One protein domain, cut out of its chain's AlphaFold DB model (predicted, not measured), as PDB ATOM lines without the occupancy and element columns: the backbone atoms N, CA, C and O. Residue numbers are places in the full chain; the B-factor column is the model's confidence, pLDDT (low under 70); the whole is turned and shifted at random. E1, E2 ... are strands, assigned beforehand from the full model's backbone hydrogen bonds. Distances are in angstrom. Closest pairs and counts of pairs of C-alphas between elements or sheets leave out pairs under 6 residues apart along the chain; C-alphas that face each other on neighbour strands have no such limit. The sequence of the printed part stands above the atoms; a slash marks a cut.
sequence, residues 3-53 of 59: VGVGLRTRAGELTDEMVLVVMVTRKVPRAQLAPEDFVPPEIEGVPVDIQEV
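AT A GLANCE: This is residues 3 to 53 of the 59 residues of an uncharacterized protein of Anaerolineales bacterium (UniProt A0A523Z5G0). A strongly twisted sheet of three strands makes one end of the domain, and a long loop between E2 and E3 swings away from it, with residues 31 to 37 sticking out free at the other end. E1 and E2 form a hairpin that is sharply bent in both strands, and E3 runs alongside the later part of E2. The printed part has 51 residues with three named strands, in the order E1, E2, E3 along the chain, and no named helix; the sheet has the same order and is mixed. The class is all strand. The whole is only just compact, close to loose, with a radius of gyration of the C-alphas of 11.3 A and spans of 31 by 25 by 15 A.

IN THESE COORDINATES: The first strand, E1, holds residues 3 to 10 and begins at C-alpha 3 at (86.905, 145.095, 110.390); it measures 17.9 A and bends by 81 degrees at residue 6. E2, residues 13 to 24, is the longest strand by residues; it measures 18.2 A, bends by 129 degrees at residue 16 and ends at C-alpha 24 at (86.625, 138.272, 116.697). Residues 25 to 45 hold no named element. E3, residues 46 to 52, measures 19.4 A and ends at C-alpha 52 at (90.898, 135.765, 117.007).

HOW THE PARTS SIT: E2 is the inner strand of the sheet, and E1 and E3 are its edge strands. The hairpin of E1 and E2 is antiparallel, with 129 degrees between their directions; the C-alphas of Val 3 and Val 22 face each other at 4.7 A, as do those of Thr 9 and Leu 14 at 4.5 A. N 8 and O 17 are within hydrogen-bond range at 2.9 A, and so are N 15 and O 8 at 2.8 A. E2 and E3 are parallel, with 66 degrees between their directions, and the C-alphas of Leu 20 and Val 48 face each other at 4.7 A. N 22 and O 49 are within hydrogen-bond range at 2.9 A, as are N 49 and O 20 at 2.8 A. The closest C-alphas of E1 and E3 are those of Arg 8 and Asp 49, 6.0 A apart. Residues 42 to 43 pair, antiparallel, with residues 46 to 47 of E3.

THE WHOLE: The two C-alphas farthest apart are those of Asp 16 and Ala 34, at 31.8 A. The link from E1 to E2 is tight, with 2 residues, and the link from E2 to E3 is long, with 21. The printed part, residues 3 to 53, has no cut. The mean pLDDT of the printed part is 92.4, and no printed residue is under 70.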
ATOM      1  N   VAL A   3      86.606 145.439 111.788       89.56
ATOM      2  CA  VAL A   3      86.905 145.095 110.390       89.56
ATOM      3  C   VAL A   3      87.928 146.084 109.841       89.56
ATOM      4  O   VAL A   3      87.836 147.280 110.114       89.56
ATOM      5  N   GLY A   4      88.893 145.584 109.075       92.12
ATOM      6  CA  GLY A   4      89.896 146.391 108.386       92.12
ATOM      7  C   GLY A   4      90.423 145.700 107.132       92.12
ATOM      8  O   GLY A   4      90.063 144.565 106.836       92.12
ATOM      9  N   VAL A   5      91.289 146.391 106.397       94.00
ATOM     10  CA  VAL A   5      92.036 145.825 105.266       94.00
ATOM     11  C   VAL A   5      93.451 145.512 105.741       94.00
ATOM     12  O   VAL A   5      94.061 146.332 106.428       94.00
ATOM     13  N   GLY A   6      93.977 144.344 105.386       94.19
ATOM     14  CA  GLY A   6      95.317 143.935 105.792       94.19
ATOM     15  C   GLY A   6      95.845 142.749 105.000       94.19
ATOM     16  O   GLY A   6      95.244 142.319 104.020       94.19
ATOM     17  N   LEU A   7      96.987 142.232 105.444       94.62
ATOM     18  CA  LEU A   7      97.591 141.019 104.907       94.62
ATOM     19  C   LEU A   7      97.071 139.790 105.657       94.62
ATOM     20  O   LEU A   7      96.883 139.829 106.877       94.62
ATOM     21  N   ARG A   8      96.847 138.691 104.933       94.88
ATOM     22  CA  ARG A   8      96.376 137.437 105.530       94.88
ATOM     23  C   ARG A   8      97.443 136.832 106.427       94.88
ATOM     24  O   ARG A   8      98.605 136.745 106.029       94.88
ATOM     25  N   THR A   9      97.007 136.282 107.557       93.06
ATOM     26  CA  THR A   9      97.837 135.412 108.396       93.06
ATOM     27  C   THR A   9      97.526 133.936 108.126       93.06
ATOM     28  O   THR A   9      96.370 133.517 108.187       93.06
ATOM     29  N   ARG A  10      98.540 133.102 107.874       90.31
ATOM     30  CA  ARG A  10      98.404 131.634 107.802       90.31
ATOM     31  C   ARG A  10      99.434 130.989 108.720       90.31
ATOM     32  O   ARG A  10     100.604 131.327 108.662       90.31
ATOM     33  N   ALA A  11      98.993 130.075 109.587       88.31
ATOM     34  CA  ALA A  11      99.859 129.404 110.566       88.31
ATOM     35  C   ALA A  11     100.703 130.358 111.451       88.31
ATOM     36  O   ALA A  11     101.768 129.982 111.924       88.31
ATOM     37  N   GLY A  12     100.206 131.576 111.703       87.25
ATOM     38  CA  GLY A  12     100.903 132.602 112.489       87.25
ATOM     39  C   GLY A  12     101.832 133.512 111.681       87.25
ATOM     40  O   GLY A  12     102.355 134.470 112.240       87.25
ATOM     41  N   GLU A  13     101.996 133.268 110.381       92.88
ATOM     42  CA  GLU A  13     102.844 134.067 109.497       92.88
ATOM     43  C   GLU A  13     102.007 134.963 108.581       92.88
ATOM     44  O   GLU A  13     100.979 134.540 108.042       92.88
ATOM     45  N   LEU A  14     102.455 136.207 108.403       93.81
ATOM     46  CA  LEU A  14     101.894 137.111 107.404       93.81
ATOM     47  C   LEU A  14     102.239 136.607 106.000       93.81
ATOM     48  O   LEU A  14     103.348 136.152 105.740       93.81
ATOM     49  N   THR A  15     101.276 136.724 105.100       95.50
ATOM     50  CA  THR A  15     101.431 136.435 103.671       95.50
ATOM     51  C   THR A  15     101.313 137.724 102.862       95.50
ATOM     52  O   THR A  15     100.865 138.738 103.388       95.50
ATOM     53  N   ASP A  16     101.614 137.675 101.565       95.69
ATOM     54  CA  ASP A  16     101.463 138.828 100.662       95.69
ATOM     55  C   ASP A  16     100.029 138.971 100.093       95.69
ATOM     56  O   ASP A  16      99.775 139.773  99.195       95.69
ATOM     57  N   GLU A  17      99.071 138.177 100.588       96.50
ATOM     58  CA  GLU A  17      97.671 138.196 100.153       96.50
ATOM     59  C   GLU A  17      96.892 139.301 100.888       96.50
ATOM     60  O   GLU A  17      96.698 139.233 102.105       96.50
ATOM     61  N   MET A  18      96.407 140.297 100.143       95.88
ATOM     62  CA  MET A  18      95.506 141.336 100.657       95.88
ATOM     63  C   MET A  18      94.104 140.774 100.921       95.88
ATOM     64  O   MET A  18      93.508 140.143 100.048       95.88
ATOM     65  N   VAL A  19      93.564 141.039 102.110       97.75
ATOM     66  CA  VAL A  19      92.286 140.503 102.602       97.75
ATOM     67  C   VAL A  19      91.509 141.527 103.429       97.75
ATOM     68  O   VAL A  19      92.065 142.490 103.968       97.75
ATOM     69  N   LEU A  20      90.212 141.270 103.595       96.25
ATOM     70  CA  LEU A  20      89.421 141.857 104.674       96.25
ATOM     71  C   LEU A  20      89.715 141.110 105.974       96.25
ATOM     72  O   LEU A  20      89.388 139.933 106.111       96.25
ATOM     73  N   VAL A  21      90.312 141.794 106.942       94.50
ATOM     74  CA  VAL A  21      90.588 141.240 108.267       94.50
ATOM     75  C   VAL A  21      89.388 141.496 109.171       94.50
ATOM     76  O   VAL A  21      89.033 142.644 109.448       94.50
ATOM     77  N   VAL A  22      88.780 140.420 109.663       93.38
ATOM     78  CA  VAL A  22      87.678 140.458 110.630       93.38
ATOM     79  C   VAL A  22      88.187 139.949 111.970       93.38
ATOM     80  O   VAL A  22      88.565 138.786 112.112       93.38
ATOM     81  N   MET A  23      88.178 140.819 112.975       91.75
ATOM     82  CA  MET A  23      88.646 140.491 114.318       91.75
ATOM     83  C   MET A  23      87.483 140.066 115.214       91.75
ATOM     84  O   MET A  23      86.527 140.825 115.434       91.75
ATOM     85  N   VAL A  24      87.605 138.871 115.786       91.00
ATOM     86  CA  VAL A  24      86.625 138.272 116.697       91.00
ATOM     87  C   VAL A  24      87.249 137.973 118.056       91.00
ATOM     88  O   VAL A  24      88.454 137.774 118.186       91.00
ATOM     89  N   THR A  25      86.417 137.927 119.094       89.50
ATOM     90  CA  THR A  25      86.872 137.595 120.451       89.50
ATOM     91  C   THR A  25      87.166 136.106 120.609       89.50
ATOM     92  O   THR A  25      88.072 135.753 121.354       89.50
ATOM     93  N   ARG A  26      86.406 135.241 119.923       89.38
ATOM     94  CA  ARG A  26      86.582 133.784 119.936       89.38
ATOM     95  C   ARG A  26      86.169 133.167 118.602       89.38
ATOM     96  O   ARG A  26      85.159 133.581 118.030       89.38
ATOM     97  N   LYS A  27      86.887 132.149 118.143       90.88
ATOM     98  CA  LYS A  27      86.457 131.219 117.097       90.88
ATOM     99  C   LYS A  27      85.733 130.047 117.749       90.88
ATOM    100  O   LYS A  27      86.143 129.540 118.788       90.88
ATOM    101  N   VAL A  28      84.649 129.605 117.125       91.38
ATOM    102  CA  VAL A  28      83.890 128.422 117.552       91.38
ATOM    103  C   VAL A  28      83.614 127.519 116.349       91.38
ATOM    104  O   VAL A  28      83.634 127.998 115.211       91.38
ATOM    105  N   PRO A  29      83.364 126.214 116.559       92.06
ATOM    106  CA  PRO A  29      82.916 125.332 115.490       92.06
ATOM    107  C   PRO A  29      81.659 125.873 114.805       92.06
ATOM    108  O   PRO A  29      80.768 126.399 115.466       92.06
ATOM    109  N   ARG A  30      81.542 125.666 113.487       88.19
ATOM    110  CA  ARG A  30      80.394 126.143 112.692       88.19
ATOM    111  C   ARG A  30      79.036 125.717 113.247       88.19
ATOM    112  O   ARG A  30      78.101 126.499 113.200       88.19
ATOM    113  N   ALA A  31      78.939 124.510 113.808       93.25
ATOM    114  CA  ALA A  31      77.708 123.998 114.413       93.25
ATOM    115  C   ALA A  31      77.232 124.799 115.643       93.25
ATOM    116  O   ALA A  31      76.113 124.601 116.099       93.25
ATOM    117  N   GLN A  32      78.084 125.667 116.196       93.81
ATOM    118  CA  GLN A  32      77.787 126.521 117.346       93.81
ATOM    119  C   GLN A  32      77.536 127.986 116.951       93.81
ATOM    120  O   GLN A  32      77.306 128.809 117.835       93.81
ATOM    121  N   LEU A  33      77.619 128.327 115.660       91.31
ATOM    122  CA  LEU A  33      77.317 129.669 115.157       91.31
ATOM    123  C   LEU A  33      75.833 129.766 114.811       91.31
ATOM    124  O   LEU A  33      75.291 128.878 114.147       91.31
ATOM    125  N   ALA A  34      75.193 130.866 115.210       91.44
ATOM    126  CA  ALA A  34      73.921 131.236 114.609       91.44
ATOM    127  C   ALA A  34      74.145 131.558 113.117       91.44
ATOM    128  O   ALA A  34      75.239 131.999 112.747       91.44
ATOM    129  N   PRO A  35      73.143 131.365 112.240       88.75
ATOM    130  CA  PRO A  35      73.280 131.681 110.817       88.75
ATOM    131  C   PRO A  35      73.735 133.124 110.555       88.75
ATOM    132  O   PRO A  35      74.526 133.362 109.650       88.75
ATOM    133  N   GLU A  36      73.280 134.069 111.376       88.50
ATOM    134  CA  GLU A  36      73.664 135.485 111.327       88.50
ATOM    135  C   GLU A  36      75.090 135.788 111.820       88.50
ATOM    136  O   GLU A  36      75.673 136.785 111.403       88.50
ATOM    137  N   ASP A  37      75.687 134.918 112.638       89.06
ATOM    138  CA  ASP A  37      77.079 135.056 113.095       89.06
ATOM    139  C   ASP A  37      78.086 134.519 112.065       89.06
ATOM    140  O   ASP A  37      79.307 134.608 112.245       89.06
ATOM    141  N   PHE A  38      77.594 133.904 110.989       89.81
ATOM    142  CA  PHE A  38      78.442 133.338 109.961       89.81
ATOM    143  C   PHE A  38      79.040 134.439 109.077       89.81
ATOM    144  O   PHE A  38      78.366 135.040 108.243       89.81
ATOM    145  N   VAL A  39      80.347 134.655 109.218       90.06
ATOM    146  CA  VAL A  39      81.105 135.530 108.320       90.06
ATOM    147  C   VAL A  39      81.429 134.759 107.033       90.06
ATOM    148  O   VAL A  39      82.052 133.691 107.107       90.06
ATOM    149  N   PRO A  40      81.028 135.260 105.851       91.56
ATOM    150  CA  PRO A  40      81.346 134.609 104.590       91.56
ATOM    151  C   PRO A  40      82.863 134.619 104.339       91.56
ATOM    152  O   PRO A  40      83.561 135.537 104.771       91.56
ATOM    153  N   PRO A  41      83.402 133.610 103.634       93.12
ATOM    154  CA  PRO A  41      84.834 133.538 103.337       93.12
ATOM    155  C   PRO A  41      85.305 134.606 102.334       93.12
ATOM    156  O   PRO A  41      86.507 134.805 102.178       93.12
ATOM    157  N   GLU A  42      84.370 135.271 101.655       95.56
ATOM    158  CA  GLU A  42      84.610 136.280 100.630       95.56
ATOM    159  C   GLU A  42      83.461 137.297 100.634       95.56
ATOM    160  O   GLU A  42      82.302 136.925 100.841       95.56
ATOM    161  N   ILE A  43      83.778 138.572 100.408       92.88
ATOM    162  CA  ILE A  43      82.813 139.667 100.260       92.88
ATOM    163  C   ILE A  43      83.189 140.439  98.998       92.88
ATOM    164  O   ILE A  43      84.298 140.953  98.907       92.88
ATOM    165  N   GLU A  44      82.279 140.506  98.024       92.50
ATOM    166  CA  GLU A  44      82.490 141.223  96.752       92.50
ATOM    167  C   GLU A  44      83.781 140.820  96.007       92.50
ATOM    168  O   GLU A  44      84.475 141.660  95.439       92.50
ATOM    169  N   GLY A  45      84.143 139.532  96.010       93.31
ATOM    170  CA  GLY A  45      85.394 139.071  95.392       93.31
ATOM    171  C   GLY A  45      86.630 139.224  96.282       93.31
ATOM    172  O   GLY A  45      87.706 138.757  95.911       93.31
ATOM    173  N   VAL A  46      86.505 139.865  97.449       94.69
ATOM    174  CA  VAL A  46      87.618 140.090  98.372       94.69
ATOM    175  C   VAL A  46      87.653 138.986  99.432       94.69
ATOM    176  O   VAL A  46      86.686 138.834 100.189       94.69
ATOM    177  N   PRO A  47      88.752 138.219  99.535       96.75
ATOM    178  CA  PRO A  47      88.885 137.183 100.548       96.75
ATOM    179  C   PRO A  47      88.853 137.758 101.970       96.75
ATOM    180  O   PRO A  47      89.430 138.811 102.251       96.75
ATOM    181  N   VAL A  48      88.216 137.027 102.886       96.12
ATOM    182  CA  VAL A  48      88.133 137.373 104.310       96.12
ATOM    183  C   VAL A  48      89.121 136.526 105.120       96.12
ATOM    184  O   VAL A  48      89.263 135.315 104.916       96.12
ATOM    185  N   ASP A  49      89.808 137.162 106.066       94.94
ATOM    186  CA  ASP A  49      90.639 136.520 107.083       94.94
ATOM    187  C   ASP A  49      90.071 136.799 108.478       94.94
ATOM    188  O   ASP A  49      89.983 137.943 108.923       94.94
ATOM    189  N   ILE A  50      89.664 135.738 109.176       92.75
ATOM    190  CA  ILE A  50      89.088 135.840 110.519       92.75
ATOM    191  C   ILE A  50      90.208 135.640 111.532       92.75
ATOM    192  O   ILE A  50      90.756 134.539 111.652       92.75
ATOM    193  N   GLN A  51      90.500 136.668 112.323       91.31
ATOM    194  CA  GLN A  51      91.539 136.641 113.350       91.31
ATOM    195  C   GLN A  51      90.912 136.694 114.744       91.31
ATOM    196  O   GLN A  51      90.065 137.535 115.040       91.31
ATOM    197  N   GLU A  52      91.307 135.758 115.605       91.12
ATOM    198  CA  GLU A  52      90.898 135.765 117.007       91.12
ATOM    199  C   GLU A  52      91.899 136.597 117.802       91.12
ATOM    200  O   GLU A  52      93.078 136.261 117.839       91.12
ATOM    201  N   VAL A  53      91.435 137.684 118.416       86.12
ATOM    202  CA  VAL A  53      92.298 138.633 119.145       86.12
ATOM    203  C   VAL A  53      92.055 138.623 120.660       86.12
ATOM    204  O   VAL A  53      92.690 139.372 121.396       86.12
TER     205      VAL A  53